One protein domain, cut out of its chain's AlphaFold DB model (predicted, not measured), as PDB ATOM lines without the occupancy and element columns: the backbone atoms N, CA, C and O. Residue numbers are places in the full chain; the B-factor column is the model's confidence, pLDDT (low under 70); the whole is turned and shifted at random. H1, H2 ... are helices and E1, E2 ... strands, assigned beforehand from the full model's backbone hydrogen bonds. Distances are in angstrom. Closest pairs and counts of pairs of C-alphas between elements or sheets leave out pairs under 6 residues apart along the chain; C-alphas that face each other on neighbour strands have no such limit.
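AT A GLANCE: This is residues 34 to 166 of the 323 residues of an uncharacterized protein of Planctomycetaceae bacterium (UniProt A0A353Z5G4). A small, strongly twisted sheet, E2 E5 E1 E8, has two helices packed on one face, H1 over E5 and H2 over E1, and a long hairpin arm, E3 and E4, that prolongs E2 and E5 and sticks out from the body along the longest axis. A second, shorter hairpin, E6 and E7, packs through E6 on H1, with H1 between it and the sheet, and the short helix H3 lies off the sheet at the end of the printed part. The printed part has 133 residues with three named helices and eight named strands, in the order E1 H1 E2 E3 E4 E5 H2 E6 E7 E8 H3; the class is mixed, helices and strands, and all three sheets are antiparallel. The whole is loose, with a radius of gyration of the C-alphas of 18.7 A, and flat, spanning 61 by 47 by 20 A.

HOW THE PARTS SIT: E1, residues 34 to 40, is an inner strand of the four-stranded sheet. H1, residues 45 to 64, is on this sheet at a height of 8.9 A; it lies over E5, residues 101 to 109, and runs along the strands, at 7 degrees to E5 on the local plane. The closest C-alphas of H1 and E5 are those of Ala 55 and Val 104, 6.3 A apart. E2, residues 69 to 74, is an edge strand and the antiparallel neighbour of E5, with N 72 and O 103 at 2.9 A. E1, H1 and E2 form a split strand-helix-strand unit, two strands running the same way with E5 between them in the sheet, and its crossover is right-handed. E2 runs on into E3, residues 77 to 84, at 27 degrees, and E4, residues 90 to 98, runs on into E5 at 31 degrees. E3 and E4 form a hairpin, with N 81 and O 93 at 2.9 A; E2 and E4 are apart, but only just, at 8.5 A. E5 bends by 53 degrees at residue 106 and is the antiparallel neighbour of E1, with N 37 and O 104 at 2.9 A. H2, residues 115 to 126, is on the same face as H1, in two layers, helices on one face of a sheet; its height is 8.8 A, it lies over E1, and its closest C-alpha pair with E1 is Leu 121 and Ile 35, 6.5 A. H1 and H2 are apart. E6, residues 130 to 135, and E7, residues 138 to 143, form a hairpin, with N 133 and O 140 at 2.9 A. The closest C-alphas of E6 and H1 are those of Val 133 and Asn 50, 5.4 A apart. E8, residues 150 to 153, is the other edge strand, antiparallel to E1, with N 36 and O 150 at 2.9 A. H3, residues 159 to 165, is not on the sheet. In H1 and H3 every O i to N i+4 pair is within hydrogen-bond range, in H2 7 of 8.

IN THESE COORDINATES: E1 begins at C-alpha 34, (-9.155, 10.410, 135.950), and is 17.2 A long from first to last C-alpha. H1 measures 28.5 A, E2 16.5 A, E3 22.2 A, E4 23.5 A and E5 22.8 A; E3 ends at C-alpha 84, (13.987, 32.586, 166.259). H2 measures 17.1 A, E6 14.8 A, E7 16.0 A and E8 10.1 A. H3 measures 9.9 A and ends at C-alpha 165, (-21.128, 10.298, 142.478).

THE WHOLE: The two C-alphas farthest apart are those of Asn 66 and Lys 87, 61.8 A. The printed part has no cut and no long link; the link E7 to E8 is short and the others are tight. Mean pLDDT of the printed part is 84.2, and residues 76 to 86, 88 to 99 and 161 to 166 are under 70.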
ATOM      1  N   MET A  34     -10.139  10.211 137.006       95.56
ATOM      2  CA  MET A  34      -9.155  10.410 135.950       95.56
ATOM      3  C   MET A  34      -7.882   9.637 136.282       95.56
ATOM      4  O   MET A  34      -7.694   9.181 137.402       95.56
ATOM      5  N   ILE A  35      -6.971   9.510 135.329       96.88
ATOM      6  CA  ILE A  35      -5.644   8.940 135.542       96.88
ATOM      7  C   ILE A  35      -4.651  10.094 135.654       96.88
ATOM      8  O   ILE A  35      -4.445  10.807 134.673       96.88
ATOM      9  N   LYS A  36      -4.008  10.272 136.812       96.44
ATOM     10  CA  LYS A  36      -2.838  11.155 136.937       96.44
ATOM     11  C   LYS A  36      -1.660  10.460 136.269       96.44
ATOM     12  O   LYS A  36      -1.191   9.430 136.753       96.44
ATOM     13  N   VAL A  37      -1.243  10.978 135.115       95.88
ATOM     14  CA  VAL A  37      -0.242  10.337 134.249       95.88
ATOM     15  C   VAL A  37       1.166  10.745 134.657       95.88
ATOM     16  O   VAL A  37       2.024   9.892 134.877       95.88
ATOM     17  N   ALA A  38       1.390  12.052 134.741       93.94
ATOM     18  CA  ALA A  38       2.665  12.659 135.067       93.94
ATOM     19  C   ALA A  38       2.437  14.065 135.622       93.94
ATOM     20  O   ALA A  38       1.359  14.644 135.460       93.94
ATOM     21  N   SER A  39       3.488  14.584 136.236       91.88
ATOM     22  CA  SER A  39       3.538  15.917 136.805       91.88
ATOM     23  C   SER A  39       4.867  16.559 136.473       91.88
ATOM     24  O   SER A  39       5.892  15.874 136.472       91.88
ATOM     25  N   PHE A  40       4.833  17.857 136.209       91.19
ATOM     26  CA  PHE A  40       5.994  18.656 135.856       91.19
ATOM     27  C   PHE A  40       6.062  19.875 136.771       91.19
ATOM     28  O   PHE A  40       5.033  20.465 137.096       91.19
ATOM     29  N   SER A  41       7.266  20.241 137.183       88.94
ATOM     30  CA  SER A  41       7.536  21.403 138.024       88.94
ATOM     31  C   SER A  41       8.895  21.981 137.646       88.94
ATOM     32  O   SER A  41       9.776  21.257 137.173       88.94
ATOM     33  N   GLY A  42       9.081  23.276 137.876       85.25
ATOM     34  CA  GLY A  42      10.325  23.975 137.583       85.25
ATOM     35  C   GLY A  42      10.501  25.178 138.496       85.25
ATOM     36  O   GLY A  42       9.526  25.857 138.804       85.25
ATOM     37  N   GLU A  43      11.735  25.429 138.924       82.06
ATOM     38  CA  GLU A  43      12.068  26.545 139.818       82.06
ATOM     39  C   GLU A  43      12.465  27.795 139.026       82.06
ATOM     40  O   GLU A  43      12.127  28.917 139.404       82.06
ATOM     41  N   THR A  44      13.163  27.604 137.902       85.19
ATOM     42  CA  THR A  44      13.548  28.689 136.990       85.19
ATOM     43  C   THR A  44      12.494  28.911 135.909       85.19
ATOM     44  O   THR A  44      11.728  28.006 135.574       85.19
ATOM     45  N   ASP A  45      12.478  30.095 135.297       85.56
ATOM     46  CA  ASP A  45      11.515  30.415 134.233       85.56
ATOM     47  C   ASP A  45      11.654  29.492 133.012       85.56
ATOM     48  O   ASP A  45      10.651  29.037 132.464       85.56
ATOM     49  N   GLU A  46      12.887  29.124 132.640       87.31
ATOM     50  CA  GLU A  46      13.150  28.136 131.582       87.31
ATOM     51  C   GLU A  46      12.549  26.767 131.944       87.31
ATOM     52  O   GLU A  46      11.880  26.137 131.125       87.31
ATOM     53  N   GLN A  47      12.717  26.308 133.189       86.88
ATOM     54  CA  GLN A  47      12.147  25.038 133.649       86.88
ATOM     55  C   GLN A  47      10.617  25.073 133.737       86.88
ATOM     56  O   GLN A  47       9.966  24.074 133.417       86.88
ATOM     57  N   ARG A  48      10.028  26.203 134.148       87.88
ATOM     58  CA  ARG A  48       8.571  26.394 134.152       87.88
ATOM     59  C   ARG A  48       8.016  26.328 132.733       87.88
ATOM     60  O   ARG A  48       7.063  25.586 132.499       87.88
ATOM     61  N   GLN A  49       8.650  27.008 131.777       89.56
ATOM     62  CA  GLN A  49       8.240  26.950 130.374       89.56
ATOM     63  C   GLN A  49       8.367  25.528 129.810       89.56
ATOM     64  O   GLN A  49       7.414  25.009 129.233       89.56
ATOM     65  N   ASN A  50       9.482  24.844 130.079       91.25
ATOM     66  CA  ASN A  50       9.654  23.439 129.708       91.25
ATOM     67  C   ASN A  50       8.583  22.527 130.320       91.25
ATOM     68  O   ASN A  50       8.136  21.586 129.670       91.25
ATOM     69  N   SER A  51       8.163  22.794 131.559       91.12
ATOM     70  CA  SER A  51       7.110  22.029 132.237       91.12
ATOM     71  C   SER A  51       5.754  22.204 131.548       91.12
ATOM     72  O   SER A  51       5.033  21.224 131.352       91.12
ATOM     73  N   ILE A  52       5.431  23.433 131.135       90.81
ATOM     74  CA  ILE A  52       4.221  23.752 130.364       90.81
ATOM     75  C   ILE A  52       4.264  23.051 129.000       90.81
ATOM     76  O   ILE A  52       3.317  22.353 128.629       90.81
ATOM     77  N   ASP A  53       5.375  23.182 128.277       91.50
ATOM     78  CA  ASP A  53       5.540  22.615 126.938       91.50
ATOM     79  C   ASP A  53       5.491  21.080 126.969       91.50
ATOM     80  O   ASP A  53       4.806  20.463 126.148       91.50
ATOM     81  N   ALA A  54       6.143  20.453 127.950       93.00
ATOM     82  CA  ALA A  54       6.107  19.006 128.155       93.00
ATOM     83  C   ALA A  54       4.695  18.504 128.494       93.00
ATOM     84  O   ALA A  54       4.255  17.479 127.959       93.00
ATOM     85  N   ALA A  55       3.954  19.228 129.341       93.75
ATOM     86  CA  ALA A  55       2.570  18.896 129.666       93.75
ATOM     87  C   ALA A  55       1.652  18.999 128.435       93.75
ATOM     88  O   ALA A  55       0.859  18.085 128.187       93.75
ATOM     89  N   ASN A  56       1.796  20.054 127.624       93.06
ATOM     90  CA  ASN A  56       1.038  20.242 126.381       93.06
ATOM     91  C   ASN A  56       1.320  19.126 125.365       93.06
ATOM     92  O   ASN A  56       0.384  18.522 124.832       93.06
ATOM     93  N   GLN A  57       2.597  18.788 125.149       93.56
ATOM     94  CA  GLN A  57       3.000  17.677 124.280       93.56
ATOM     95  C   GLN A  57       2.401  16.346 124.746       93.56
ATOM     96  O   GLN A  57       1.868  15.579 123.937       93.56
ATOM     97  N   LEU A  58       2.438  16.073 126.054       94.50
ATOM     98  CA  LEU A  58       1.874  14.850 126.613       94.50
ATOM     99  C   LEU A  58       0.350  14.789 126.434       94.50
ATOM    100  O   LEU A  58      -0.185  13.743 126.056       94.50
ATOM    101  N   VAL A  59      -0.357  15.896 126.663       95.12
ATOM    102  CA  VAL A  59      -1.804  15.975 126.433       95.12
ATOM    103  C   VAL A  59      -2.140  15.731 124.966       95.12
ATOM    104  O   VAL A  59      -3.020  14.916 124.680       95.12
ATOM    105  N   ALA A  60      -1.426  16.367 124.037       93.25
ATOM    106  CA  ALA A  60      -1.624  16.144 122.609       93.25
ATOM    107  C   ALA A  60      -1.412  14.665 122.246       93.25
ATOM    108  O   ALA A  60      -2.277  14.066 121.603       93.25
ATOM    109  N   LEU A  61      -0.341  14.036 122.743       93.44
ATOM    110  CA  LEU A  61      -0.048  12.618 122.518       93.44
ATOM    111  C   LEU A  61      -1.182  11.707 123.005       93.44
ATOM    112  O   LEU A  61      -1.622  10.816 122.272       93.44
ATOM    113  N   LEU A  62      -1.672  11.920 124.229       94.38
ATOM    114  CA  LEU A  62      -2.762  11.124 124.800       94.38
ATOM    115  C   LEU A  62      -4.061  11.303 124.007       94.38
ATOM    116  O   LEU A  62      -4.710  10.316 123.650       94.38
ATOM    117  N   ARG A  63      -4.392  12.543 123.635       92.88
ATOM    118  CA  ARG A  63      -5.575  12.858 122.821       92.88
ATOM    119  C   ARG A  63      -5.478  12.279 121.413       92.88
ATOM    120  O   ARG A  63      -6.470  11.774 120.899       92.88
ATOM    121  N   GLY A  64      -4.278  12.243 120.831       90.19
ATOM    122  CA  GLY A  64      -4.003  11.593 119.547       90.19
ATOM    123  C   GLY A  64      -4.212  10.075 119.586       90.19
ATOM    124  O   GLY A  64      -4.558   9.469 118.575       90.19
ATOM    125  N   LYS A  65      -4.091   9.463 120.770       90.94
ATOM    126  CA  LYS A  65      -4.457   8.062 121.046       90.94
ATOM    127  C   LYS A  65      -5.926   7.883 121.441       90.94
ATOM    128  O   LYS A  65      -6.298   6.823 121.934       90.94
ATOM    129  N   ASN A  66      -6.755   8.902 121.220       89.19
ATOM    130  CA  ASN A  66      -8.170   8.924 121.569       89.19
ATOM    131  C   ASN A  66      -8.446   8.791 123.081       89.19
ATOM    132  O   ASN A  66      -9.490   8.287 123.487       89.19
ATOM    133  N   ILE A  67      -7.515   9.259 123.917       92.25
ATOM    134  CA  ILE A  67      -7.689   9.352 125.368       92.25
ATOM    135  C   ILE A  67      -7.859  10.839 125.708       92.25
ATOM    136  O   ILE A  67      -6.907  11.603 125.531       92.25
ATOM    137  N   PRO A  68      -9.034  11.293 126.187       93.06
ATOM    138  CA  PRO A  68      -9.195  12.667 126.653       93.06
ATOM    139  C   PRO A  68      -8.116  12.990 127.688       93.06
ATOM    140  O   PRO A  68      -7.905  12.201 128.596       93.06
ATOM    141  N   ALA A  69      -7.423  14.114 127.570       95.88
ATOM    142  CA  ALA A  69      -6.420  14.520 128.549       95.88
ATOM    143  C   ALA A  69      -6.453  16.031 128.739       95.88
ATOM    144  O   ALA A  69      -6.861  16.761 127.827       95.88
ATOM    145  N   TYR A  70      -6.059  16.464 129.934       96.00
ATOM    146  CA  TYR A  70      -6.149  17.846 130.375       96.00
ATOM    147  C   TYR A  70      -4.999  18.214 131.311       96.00
ATOM    148  O   TYR A  70      -4.419  17.351 131.973       96.00
ATOM    149  N   ILE A  71      -4.732  19.513 131.392       94.81
ATOM    150  CA  ILE A  71      -3.768  20.122 132.302       94.81
ATOM    151  C   ILE A  71      -4.496  20.667 133.527       94.81
ATOM    152  O   ILE A  71      -5.494  21.383 133.402       94.81
ATOM    153  N   TYR A  72      -3.967  20.347 134.702       94.12
ATOM    154  CA  TYR A  72      -4.315  20.974 135.968       94.12
ATOM    155  C   TYR A  72      -3.064  21.623 136.552       94.12
ATOM    156  O   TYR A  72      -2.052  20.950 136.730       94.12
ATOM    157  N   GLN A  73      -3.137  22.924 136.816       89.81
ATOM    158  CA  GLN A  73      -2.055  23.690 137.417       89.81
ATOM    159  C   GLN A  73      -2.411  23.958 138.876       89.81
ATOM    160  O   GLN A  73      -3.506  24.437 139.166       89.81
ATOM    161  N   GLN A  74      -1.501  23.594 139.769       80.62
ATOM    162  CA  GLN A  74      -1.584  23.894 141.187       80.62
ATOM    163  C   GLN A  74      -0.682  25.091 141.481       80.62
ATOM    164  O   GLN A  74       0.495  25.077 141.112       80.62
ATOM    165  N   ASP A  75      -1.246  26.120 142.108       72.31
ATOM    166  CA  ASP A  75      -0.526  27.350 142.427       72.31
ATOM    167  C   ASP A  75       0.496  27.131 143.553       72.31
ATOM    168  O   ASP A  75       0.281  26.320 144.458       72.31
ATOM    169  N   GLU A  76       1.608  27.870 143.494       65.56
ATOM    170  CA  GLU A  76       2.606  27.906 144.567       65.56
ATOM    171  C   GLU A  76       1.988  28.521 145.829       65.56
ATOM    172  O   GLU A  76       1.468  29.638 145.800       65.56
ATOM    173  N   GLN A  77       2.068  27.805 146.952       61.72
ATOM    174  CA  GLN A  77       1.730  28.356 148.264       61.72
ATOM    175  C   GLN A  77       3.023  28.617 149.026       61.72
ATOM    176  O   GLN A  77       3.738  27.683 149.401       61.72
ATOM    177  N   ILE A  78       3.332  29.899 149.213       61.66
ATOM    178  CA  ILE A  78       4.458  30.368 150.019       61.66
ATOM    179  C   ILE A  78       3.908  30.689 151.405       61.66
ATOM    180  O   ILE A  78       3.000  31.506 151.541       61.66
ATOM    181  N   GLU A  79       4.452  30.030 152.421       66.19
ATOM    182  CA  GLU A  79       4.150  30.305 153.819       66.19
ATOM    183  C   GLU A  79       5.353  30.971 154.484       66.19
ATOM    184  O   GLU A  79       6.507  30.576 154.291       66.19
ATOM    185  N   ASP A  80       5.082  31.980 155.303       63.72
ATOM    186  CA  ASP A  80       6.102  32.650 156.095       63.72
ATOM    187  C   ASP A  80       6.233  31.947 157.443       63.72
ATOM    188  O   ASP A  80       5.307  31.938 158.254       63.72
ATOM    189  N   ILE A  81       7.403  31.365 157.702       66.50
ATOM    190  CA  ILE A  81       7.720  30.769 158.998       66.50
ATOM    191  C   ILE A  81       8.595  31.751 159.771       66.50
ATOM    192  O   ILE A  81       9.718  32.071 159.369       66.50
ATOM    193  N   GLU A  82       8.107  32.211 160.922       63.31
ATOM    194  CA  GLU A  82       8.931  32.953 161.873       63.31
ATOM    195  C   GLU A  82       9.866  31.992 162.617       63.31
ATOM    196  O   GLU A  82       9.437  31.146 163.401       63.31
ATOM    197  N   VAL A  83      11.173  32.135 162.397       69.31
ATOM    198  CA  VAL A  83      12.210  31.374 163.100       69.31
ATOM    199  C   VAL A  83      12.941  32.306 164.063       69.31
ATOM    200  O   VAL A  83      13.408  33.378 163.674       69.31
ATOM    201  N   LEU A  84      13.080  31.905 165.331       66.00
ATOM    202  CA  LEU A  84      13.987  32.586 166.259       66.00
ATOM    203  C   LEU A  84      15.429  32.110 166.036       66.00
ATOM    204  O   LEU A  84      15.729  30.922 166.118       66.00
ATOM    205  N   ASP A  85      16.340  33.055 165.810       63.16
ATOM    206  CA  ASP A  85      17.786  32.810 165.832       63.16
ATOM    207  C   ASP A  85      18.256  32.423 167.255       63.16
ATOM    208  O   ASP A  85      17.595  32.726 168.249       63.16
ATOM    209  N   LYS A  86      19.456  31.840 167.393       64.88
ATOM    210  CA  LYS A  86      20.100  31.511 168.684       64.88
ATOM    211  C   LYS A  86      20.233  32.718 169.628       64.88
ATOM    212  O   LYS A  86      20.403  32.540 170.828       64.88
ATOM    213  N   LYS A  87      20.147  33.943 169.094       77.00
ATOM    214  CA  LYS A  87      20.121  35.219 169.834       77.00
ATOM    215  C   LYS A  87      18.702  35.774 170.072       77.00
ATOM    216  O   LYS A  87      18.565  36.967 170.312       77.00
ATOM    217  N   GLN A  88      17.656  34.953 169.936       65.31
ATOM    218  CA  GLN A  88      16.235  35.326 170.069       65.31
ATOM    219  C   GLN A  88      15.759  36.456 169.136       65.31
ATOM    220  O   GLN A  88      14.773  37.138 169.408       65.31
ATOM    221  N   ARG A  89      16.432  36.661 168.002       67.25
ATOM    222  CA  ARG A  89      15.987  37.618 166.981       67.25
ATOM    223  C   ARG A  89      14.969  36.937 166.071       67.25
ATOM    224  O   ARG A  89      15.225  35.820 165.623       67.25
ATOM    225  N   ARG A  90      13.844  37.607 165.801       67.19
ATOM    226  CA  ARG A  90      12.827  37.132 164.851       67.19
ATOM    227  C   ARG A  90      13.394  37.210 163.436       67.19
ATOM    228  O   ARG A  90      13.808  38.282 163.001       67.19
ATOM    229  N   GLN A  91      13.436  36.081 162.741       62.12
ATOM    230  CA  GLN A  91      13.812  35.993 161.337       62.12
ATOM    231  C   GLN A  91      12.644  35.361 160.580       62.12
ATOM    232  O   GLN A  91      12.295  34.212 160.832       62.12
ATOM    233  N   VAL A  92      12.029  36.110 159.665       64.69
ATOM    234  CA  VAL A  92      11.021  35.553 158.754       64.69
ATOM    235  C   VAL A  92      11.763  34.749 157.691       64.69
ATOM    236  O   VAL A  92      12.660  35.274 157.028       64.69
ATOM    237  N   ARG A  93      11.445  33.461 157.570       62.34
ATOM    238  CA  ARG A  93      11.909  32.611 156.476       62.34
ATOM    239  C   ARG A  93      10.718  32.258 155.603       62.34
ATOM    240  O   ARG A  93       9.770  31.644 156.079       62.34
ATOM    241  N   HIS A  94      10.809  32.612 154.329       60.41
ATOM    242  CA  HIS A  94       9.857  32.175 153.318       60.41
ATOM    243  C   HIS A  94      10.074  30.678 153.063       60.41
ATOM    244  O   HIS A  94      11.173  30.263 152.682       60.41
ATOM    245  N   TYR A  95       9.055  29.866 153.320       56.72
ATOM    246  CA  TYR A  95       9.035  28.438 153.033       56.72
ATOM    247  C   TYR A  95       7.995  28.170 151.947       56.72
ATOM    248  O   TYR A  95       6.809  28.442 152.117       56.72
ATOM    249  N   THR A  96       8.427  27.623 150.814       54.69
ATOM    250  CA  THR A  96       7.501  27.178 149.770       54.69
ATOM    251  C   THR A  96       6.830  25.884 150.232       54.69
ATOM    252  O   THR A  96       7.396  24.798 150.097       54.69
ATOM    253  N   ALA A  97       5.634  26.001 150.810       51.47
ATOM    254  CA  ALA A  97       4.861  24.876 151.331       51.47
ATOM    255  C   ALA A  97       4.346  23.962 150.209       51.47
ATOM    256  O   ALA A  97       4.267  22.744 150.380       51.47
ATOM    257  N   GLN A  98       4.042  24.529 149.037       56.31
ATOM    258  CA  GLN A  98       3.678  23.777 147.835       56.31
ATOM    259  C   GLN A  98       4.416  24.354 146.632       56.31
ATOM    260  O   GLN A  98       4.224  25.515 146.281       56.31
ATOM    261  N   HIS A  99       5.269  23.539 146.010       59.34
ATOM    262  CA  HIS A  99       5.913  23.895 144.749       59.34
ATOM    263  C   HIS A  99       4.865  23.809 143.635       59.34
ATOM    264  O   HIS A  99       4.078  22.861 143.608       59.34
ATOM    265  N   GLY A 100       4.846  24.787 142.733       73.06
ATOM    266  CA  GLY A 100       3.885  24.844 141.639       73.06
ATOM    267  C   GLY A 100       4.039  23.616 140.752       73.06
ATOM    268  O   GLY A 100       5.125  23.340 140.238       73.06
ATOM    269  N   GLU A 101       2.957  22.860 140.588       86.25
ATOM    270  CA  GLU A 101       2.958  21.592 139.861       86.25
ATOM    271  C   GLU A 101       1.935  21.639 138.726       86.25
ATOM    272  O   GLU A 101       0.777  22.026 138.903       86.25
ATOM    273  N   ILE A 102       2.358  21.199 137.544       92.00
ATOM    274  CA  ILE A 102       1.512  21.017 136.370       92.00
ATOM    275  C   ILE A 102       1.252  19.521 136.215       92.00
ATOM    276  O   ILE A 102       2.115  18.761 135.772       92.00
ATOM    277  N   ALA A 103       0.050  19.085 136.580       94.00
ATOM    278  CA  ALA A 103      -0.380  17.700 136.467       94.00
ATOM    279  C   ALA A 103      -1.107  17.449 135.139       94.00
ATOM    280  O   ALA A 103      -2.003  18.197 134.742       94.00
ATOM    281  N   VAL A 104      -0.774  16.333 134.486       96.00
ATOM    282  CA  VAL A 104      -1.507  15.829 133.320       96.00
ATOM    283  C   VAL A 104      -2.467  14.727 133.752       96.00
ATOM    284  O   VAL A 104      -2.056  13.665 134.233       96.00
ATOM    285  N   LEU A 105      -3.760  14.980 133.556       96.94
ATOM    286  CA  LEU A 105      -4.852  14.093 133.947       96.94
ATOM    287  C   LEU A 105      -5.580  13.566 132.706       96.94
ATOM    288  O   LEU A 105      -5.973  14.340 131.833       96.94
ATOM    289  N   ALA A 106      -5.781  12.249 132.632       96.44
ATOM    290  CA  ALA A 106      -6.315  11.565 131.457       96.44
ATOM    291  C   ALA A 106      -7.593  10.761 131.741       96.44
ATOM    292  O   ALA A 106      -7.700  10.042 132.729       96.44
ATOM    293  N   GLY A 107      -8.533  10.816 130.809       93.62
ATOM    294  CA  GLY A 107      -9.813  10.129 130.822       93.62
ATOM    295  C   GLY A 107     -10.911  10.889 131.559       93.62
ATOM    296  O   GLY A 107     -10.678  11.913 132.197       93.62
ATOM    297  N   ASN A 108     -12.129  10.371 131.421       91.38
ATOM    298  CA  ASN A 108     -13.317  10.825 132.135       91.38
ATOM    299  C   ASN A 108     -14.066   9.572 132.610       91.38
ATOM    300  O   ASN A 108     -14.879   9.029 131.864       91.38
ATOM    301  N   TYR A 109     -13.762   9.080 133.806       88.44
ATOM    302  CA  TYR A 109     -14.311   7.827 134.323       88.44
ATOM    303  C   TYR A 109     -15.334   8.081 135.430       88.44
ATOM    304  O   TYR A 109     -15.177   9.037 136.196       88.44
ATOM    305  N   PRO A 110     -16.386   7.250 135.523       81.44
ATOM    306  CA  PRO A 110     -17.442   7.417 136.517       81.44
ATOM    307  C   PRO A 110     -17.002   7.037 137.938       81.44
ATOM    308  O   PRO A 110     -17.477   7.645 138.892       81.44
ATOM    309  N   SER A 111     -16.092   6.071 138.092       82.88
ATOM    310  CA  SER A 111     -15.594   5.595 139.389       82.88
ATOM    311  C   SER A 111     -14.107   5.231 139.332       82.88
ATOM    312  O   SER A 111     -13.519   5.117 138.251       82.88
ATOM    313  N   ILE A 112     -13.498   5.026 140.505       84.62
ATOM    314  CA  ILE A 112     -12.110   4.566 140.619       84.62
ATOM    315  C   ILE A 112     -11.941   3.127 140.099       84.62
ATOM    316  O   ILE A 112     -10.905   2.813 139.519       84.62
ATOM    317  N   GLU A 113     -12.959   2.270 140.217       83.81
ATOM    318  CA  GLU A 113     -12.959   0.874 139.747       83.81
ATOM    319  C   GLU A 113     -13.494   0.687 138.319       83.81
ATOM    320  O   GLU A 113     -13.655  -0.452 137.873       83.81
ATOM    321  N   ASP A 114     -13.782   1.769 137.588       84.56
ATOM    322  CA  ASP A 114     -14.333   1.674 136.236       84.56
ATOM    323  C   ASP A 114     -13.478   0.758 135.344       84.56
ATOM    324  O   ASP A 114     -12.265   0.945 135.205       84.56
ATOM    325  N   LYS A 115     -14.111  -0.241 134.713       88.56
ATOM    326  CA  LYS A 115     -13.403  -1.260 133.917       88.56
ATOM    327  C   LYS A 115     -12.610  -0.628 132.772       88.56
ATOM    328  O   LYS A 115     -11.481  -1.044 132.505       88.56
ATOM    329  N   THR A 116     -13.182   0.383 132.119       88.69
ATOM    330  CA  THR A 116     -12.542   1.099 131.007       88.69
ATOM    331  C   THR A 116     -11.381   1.953 131.517       88.69
ATOM    332  O   THR A 116     -10.294   1.926 130.935       88.69
ATOM    333  N   GLY A 117     -11.564   2.644 132.644       91.38
ATOM    334  CA  GLY A 117     -10.529   3.412 133.334       91.38
ATOM    335  C   GLY A 117      -9.343   2.563 133.763       91.38
ATOM    336  O   GLY A 117      -8.204   2.886 133.433       91.38
ATOM    337  N   GLN A 118      -9.595   1.419 134.392       95.19
ATOM    338  CA  GLN A 118      -8.556   0.476 134.807       95.19
ATOM    339  C   GLN A 118      -7.815  -0.140 133.613       95.19
ATOM    340  O   GLN A 118      -6.582  -0.246 133.624       95.19
ATOM    341  N   ALA A 119      -8.529  -0.491 132.538       95.12
ATOM    342  CA  ALA A 119      -7.908  -0.947 131.295       95.12
ATOM    343  C   ALA A 119      -7.013   0.142 130.676       95.12
ATOM    344  O   ALA A 119      -5.883  -0.137 130.260       95.12
ATOM    345  N   THR A 120      -7.478   1.392 130.685       95.12
ATOM    346  CA  THR A 120      -6.735   2.542 130.156       95.12
ATOM    347  C   THR A 120      -5.519   2.866 131.017       95.12
ATOM    348  O   THR A 120      -4.441   3.105 130.480       95.12
ATOM    349  N   LEU A 121      -5.627   2.784 132.344       96.81
ATOM    350  CA  LEU A 121      -4.498   2.917 133.265       96.81
ATOM    351  C   LEU A 121      -3.421   1.872 132.967       96.81
ATOM    352  O   LEU A 121      -2.238   2.204 132.871       96.81
ATOM    353  N   LYS A 122      -3.821   0.611 132.775       96.62
ATOM    354  CA  LYS A 122      -2.902  -0.477 132.417       96.62
ATOM    355  C   LYS A 122      -2.233  -0.236 131.063       96.62
ATOM    356  O   LYS A 122      -1.058  -0.566 130.908       96.62
ATOM    357  N   TYR A 123      -2.955   0.337 130.100       96.00
ATOM    358  CA  TYR A 123      -2.399   0.750 128.813       96.00
ATOM    359  C   TYR A 123      -1.381   1.889 128.977       96.00
ATOM    360  O   TYR A 123      -0.247   1.758 128.515       96.00
ATOM    361  N   ILE A 124      -1.732   2.954 129.707       95.12
ATOM    362  CA  ILE A 124      -0.852   4.103 129.968       95.12
ATOM    363  C   ILE A 124       0.435   3.670 130.669       95.12
ATOM    364  O   ILE A 124       1.516   4.036 130.220       95.12
ATOM    365  N   LYS A 125       0.350   2.817 131.697       95.44
ATOM    366  CA  LYS A 125       1.521   2.300 132.428       95.44
ATOM    367  C   LYS A 125       2.540   1.563 131.555       95.44
ATOM    368  O   LYS A 125       3.699   1.458 131.947       95.44
ATOM    369  N   LYS A 126       2.116   1.023 130.408       94.88
ATOM    370  CA  LYS A 126       2.988   0.322 129.452       94.88
ATOM    371  C   LYS A 126       3.622   1.252 128.419       94.88
ATOM    372  O   LYS A 126       4.526   0.822 127.710       94.88
ATOM    373  N   MET A 127       3.149   2.491 128.297       92.12
ATOM    374  CA  MET A 127       3.737   3.454 127.375       92.12
ATOM    375  C   MET A 127       5.061   4.002 127.916       92.12
ATOM    376  O   MET A 127       5.296   4.067 129.123       92.12
ATOM    377  N   SER A 128       5.932   4.419 127.003       89.31
ATOM    378  CA  SER A 128       7.198   5.092 127.321       89.31
ATOM    379  C   SER A 128       7.452   6.206 126.303       89.31
ATOM    380  O   SER A 128       8.344   6.079 125.462       89.31
ATOM    381  N   PRO A 129       6.603   7.252 126.279       91.38
ATOM    382  CA  PRO A 129       6.776   8.346 125.339       91.38
ATOM    383  C   PRO A 129       7.965   9.219 125.735       91.38
ATOM    384  O   PRO A 129       8.469   9.154 126.857       91.38
ATOM    385  N   LYS A 130       8.380  10.066 124.799       92.62
ATOM    386  CA  LYS A 130       9.372  11.112 125.025       92.62
ATOM    387  C   LYS A 130       8.704  12.468 124.836       92.62
ATOM    388  O   LYS A 130       7.806  12.581 124.004       92.62
ATOM    389  N   VAL A 131       9.140  13.451 125.608       91.75
ATOM    390  CA  VAL A 131       8.771  14.861 125.445       91.75
ATOM    391  C   VAL A 131      10.027  15.661 125.148       91.75
ATOM    392  O   VAL A 131      11.099  15.337 125.655       91.75
ATOM    393  N   GLU A 132       9.907  16.673 124.304       91.81
ATOM    394  CA  GLU A 132      11.004  17.585 124.000       91.81
ATOM    395  C   GLU A 132      11.009  18.733 125.006       91.81
ATOM    396  O   GLU A 132       9.986  19.384 125.213       91.81
ATOM    397  N   VAL A 133      12.165  18.990 125.608       89.38
ATOM    398  CA  VAL A 133      12.413  20.139 126.488       89.38
ATOM    399  C   VAL A 133      13.632  20.903 125.988       89.38
ATOM    400  O   VAL A 133      14.490  20.337 125.310       89.38
ATOM    401  N   THR A 134      13.719  22.189 126.306       88.88
ATOM    402  CA  THR A 134      14.879  23.018 125.966       88.88
ATOM    403  C   THR A 134      15.805  23.104 127.171       88.88
ATOM    404  O   THR A 134      15.405  23.581 128.223       88.88
ATOM    405  N   HIS A 135      17.045  22.650 127.037       84.56
ATOM    406  CA  HIS A 135      18.057  22.751 128.080       84.56
ATOM    407  C   HIS A 135      19.268  23.503 127.531       84.56
ATOM    408  O   HIS A 135      19.872  23.078 126.543       84.56
ATOM    409  N   HIS A 136      19.597  24.657 128.121       83.25
ATOM    410  CA  HIS A 136      20.703  25.509 127.660       83.25
ATOM    411  C   HIS A 136      20.606  25.858 126.162       83.25
ATOM    412  O   HIS A 136      21.594  25.833 125.425       83.25
ATOM    413  N   GLY A 137      19.388  26.139 125.690       82.94
ATOM    414  CA  GLY A 137      19.113  26.477 124.289       82.94
ATOM    415  C   GLY A 137      19.164  25.302 123.304       82.94
ATOM    416  O   GLY A 137      18.996  25.515 122.104       82.94
ATOM    417  N   LYS A 138      19.368  24.061 123.770       87.81
ATOM    418  CA  LYS A 138      19.304  22.846 122.943       87.81
ATOM    419  C   LYS A 138      18.037  22.059 123.245       87.81
ATOM    420  O   LYS A 138      17.652  21.917 124.399       87.81
ATOM    421  N   LYS A 139      17.398  21.518 122.205       89.62
ATOM    422  CA  LYS A 139      16.254  20.616 122.369       89.62
ATOM    423  C   LYS A 139      16.735  19.213 122.712       89.62
ATOM    424  O   LYS A 139      17.518  18.629 121.964       89.62
ATOM    425  N   GLU A 140      16.224  18.666 123.804       91.31
ATOM    426  CA  GLU A 140      16.525  17.320 124.277       91.31
ATOM    427  C   GLU A 140      15.231  16.524 124.479       91.31
ATOM    428  O   GLU A 140      14.241  17.027 125.011       91.31
ATOM    429  N   ALA A 141      15.230  15.264 124.040       91.62
ATOM    430  CA  ALA A 141      14.082  14.373 124.183       91.62
ATOM    431  C   ALA A 141      14.190  13.565 125.485       91.62
ATOM    432  O   ALA A 141      14.978  12.621 125.581       91.62
ATOM    433  N   VAL A 142      13.355  13.894 126.467       90.38
ATOM    434  CA  VAL A 142      13.334  13.259 127.789       90.38
ATOM    435  C   VAL A 142      12.289  12.139 127.818       90.38
ATOM    436  O   VAL A 142      11.115  12.380 127.520       90.38
ATOM    437  N   PRO A 143      12.665  10.891 128.163       91.44
ATOM    438  CA  PRO A 143      11.711   9.799 128.301       91.44
ATOM    439  C   PRO A 143      10.860   9.950 129.567       91.44
ATOM    440  O   PRO A 143      11.374  10.214 130.651       91.44
ATOM    441  N   LEU A 144       9.556   9.700 129.444       90.94
ATOM    442  CA  LEU A 144       8.623   9.681 130.567       90.94
ATOM    443  C   LEU A 144       8.347   8.250 131.036       90.94
ATOM    444  O   LEU A 144       8.172   7.329 130.236       90.94
ATOM    445  N   ASN A 145       8.251   8.072 132.355       88.81
ATOM    446  CA  ASN A 145       7.936   6.792 132.980       88.81
ATOM    447  C   ASN A 145       6.570   6.842 133.674       88.81
ATOM    448  O   ASN A 145       6.421   7.439 134.739       88.81
ATOM    449  N   PHE A 146       5.589   6.139 133.111       93.06
ATOM    450  CA  PHE A 146       4.221   6.117 133.631       93.06
ATOM    451  C   PHE A 146       3.926   4.973 134.598       93.06
ATOM    452  O   PHE A 146       2.770   4.778 134.964       93.06
ATOM    453  N   LYS A 147       4.928   4.222 135.080       90.00
ATOM    454  CA  LYS A 147       4.702   3.153 136.075       90.00
ATOM    455  C   LYS A 147       3.994   3.658 137.338       90.00
ATOM    456  O   LYS A 147       3.223   2.911 137.941       90.00
ATOM    457  N   LYS A 148       4.231   4.924 137.701       90.81
ATOM    458  CA  LYS A 148       3.613   5.605 138.845       90.81
ATOM    459  C   LYS A 148       2.230   6.196 138.554       90.81
ATOM    460  O   LYS A 148       1.648   6.747 139.473       90.81
ATOM    461  N   ALA A 149       1.696   6.088 137.336       94.38
ATOM    462  CA  ALA A 149       0.357   6.593 137.040       94.38
ATOM    463  C   ALA A 149      -0.698   5.896 137.916       94.38
ATOM    464  O   ALA A 149      -0.596   4.696 138.196       94.38
ATOM    465  N   PHE A 150      -1.720   6.627 138.346       95.38
ATOM    466  CA  PHE A 150      -2.775   6.099 139.215       95.38
ATOM    467  C   PHE A 150      -4.105   6.816 138.982       95.38
ATOM    468  O   PHE A 150      -4.140   7.887 138.376       95.38
ATOM    469  N   MET A 151      -5.200   6.206 139.440       93.69
ATOM    470  CA  MET A 151      -6.521   6.835 139.411       93.69
ATOM    471  C   MET A 151      -6.596   7.934 140.472       93.69
ATOM    472  O   MET A 151      -6.330   7.679 141.641       93.69
ATOM    473  N   ALA A 152      -6.984   9.135 140.069       92.56
ATOM    474  CA  ALA A 152      -7.144  10.298 140.923       92.56
ATOM    475  C   ALA A 152      -8.523  10.936 140.685       92.56
ATOM    476  O   ALA A 152      -9.036  10.884 139.560       92.56
ATOM    477  N   PRO A 153      -9.133  11.544 141.713       91.38
ATOM    478  CA  PRO A 153     -10.340  12.330 141.525       91.38
ATOM    479  C   PRO A 153     -10.032  13.616 140.753       91.38
ATOM    480  O   PRO A 153      -8.898  14.097 140.743       91.38
ATOM    481  N   ASN A 154     -11.051  14.198 140.131       92.50
ATOM    482  CA  ASN A 154     -10.964  15.537 139.564       92.50
ATOM    483  C   ASN A 154     -10.798  16.562 140.707       92.50
ATOM    484  O   ASN A 154     -11.754  16.758 141.457       92.50
ATOM    485  N   PRO A 155      -9.640  17.242 140.840       90.88
ATOM    486  CA  PRO A 155      -9.378  18.171 141.946       90.88
ATOM    487  C   PRO A 155     -10.331  19.373 141.990       90.88
ATOM    488  O   PRO A 155     -10.437  20.032 143.017       90.88
ATOM    489  N   LEU A 156     -11.044  19.668 140.895       89.25
ATOM    490  CA  LEU A 156     -12.022  20.757 140.850       89.25
ATOM    491  C   LEU A 156     -13.405  20.355 141.390       89.25
ATOM    492  O   LEU A 156     -14.285  21.215 141.486       89.25
ATOM    493  N   ILE A 157     -13.619  19.071 141.699       84.25
ATOM    494  CA  ILE A 157     -14.856  18.558 142.293       84.25
ATOM    495  C   ILE A 157     -14.632  18.387 143.805       84.25
ATOM    496  O   ILE A 157     -13.725  17.650 144.196       84.25
ATOM    497  N   PRO A 158     -15.442  19.034 144.663       83.31
ATOM    498  CA  PRO A 158     -15.378  18.840 146.108       83.31
ATOM    499  C   PRO A 158     -15.521  17.366 146.507       83.31
ATOM    500  O   PRO A 158     -16.298  16.618 145.910       83.31
ATOM    501  N   SER A 159     -14.809  16.948 147.557       74.00
ATOM    502  CA  SER A 159     -14.789  15.552 148.024       74.00
ATOM    503  C   SER A 159     -16.173  14.998 148.365       74.00
ATOM    504  O   SER A 159     -16.424  13.814 148.143       74.00
ATOM    505  N   ASP A 160     -17.080  15.835 148.863       71.06
ATOM    506  CA  ASP A 160     -18.439  15.417 149.223       71.06
ATOM    507  C   ASP A 160     -19.301  15.140 147.984       71.06
ATOM    508  O   ASP A 160     -19.996  14.126 147.922       71.06
ATOM    509  N   GLU A 161     -19.165  15.964 146.942       69.81
ATOM    510  CA  GLU A 161     -19.827  15.752 145.648       69.81
ATOM    511  C   GLU A 161     -19.272  14.504 144.936       69.81
ATOM    512  O   GLU A 161     -20.008  13.750 144.298       69.81
ATOM    513  N   LEU A 162     -17.972  14.229 145.082       66.06
ATOM    514  CA  LEU A 162     -17.343  13.031 144.525       66.06
ATOM    515  C   LEU A 162     -17.855  11.737 145.184       66.06
ATOM    516  O   LEU A 162     -18.080  10.740 144.492       66.06
ATOM    517  N   LYS A 163     -18.056  11.743 146.509       63.62
ATOM    518  CA  LYS A 163     -18.609  10.599 147.254       63.62
ATOM    519  C   LYS A 163     -20.039  10.284 146.828       63.62
ATOM    520  O   LYS A 163     -20.351   9.118 146.628       63.62
ATOM    521  N   GLN A 164     -20.869  11.305 146.613       59.72
ATOM    522  CA  GLN A 164     -22.231  11.123 146.095       59.72
ATOM    523  C   GLN A 164     -22.243  10.508 144.686       59.72
ATOM    524  O   GLN A 164     -23.134   9.734 144.353       59.72
ATOM    525  N   ARG A 165     -21.239  10.817 143.854       56.66
ATOM    526  CA  ARG A 165     -21.128  10.298 142.478       56.66
ATOM    527  C   ARG A 165     -20.498   8.906 142.376       56.66
ATOM    528  O   ARG A 165     -20.702   8.224 141.371       56.66
ATOM    529  N   THR A 166     -19.703   8.487 143.361       57.66
ATOM    530  CA  THR A 166     -18.979   7.210 143.308       57.66
ATOM    531  C   THR A 166     -19.907   6.084 143.755       57.66
ATOM    532  O   THR A 166     -20.135   5.881 144.943       57.66
TER     533      THR A 166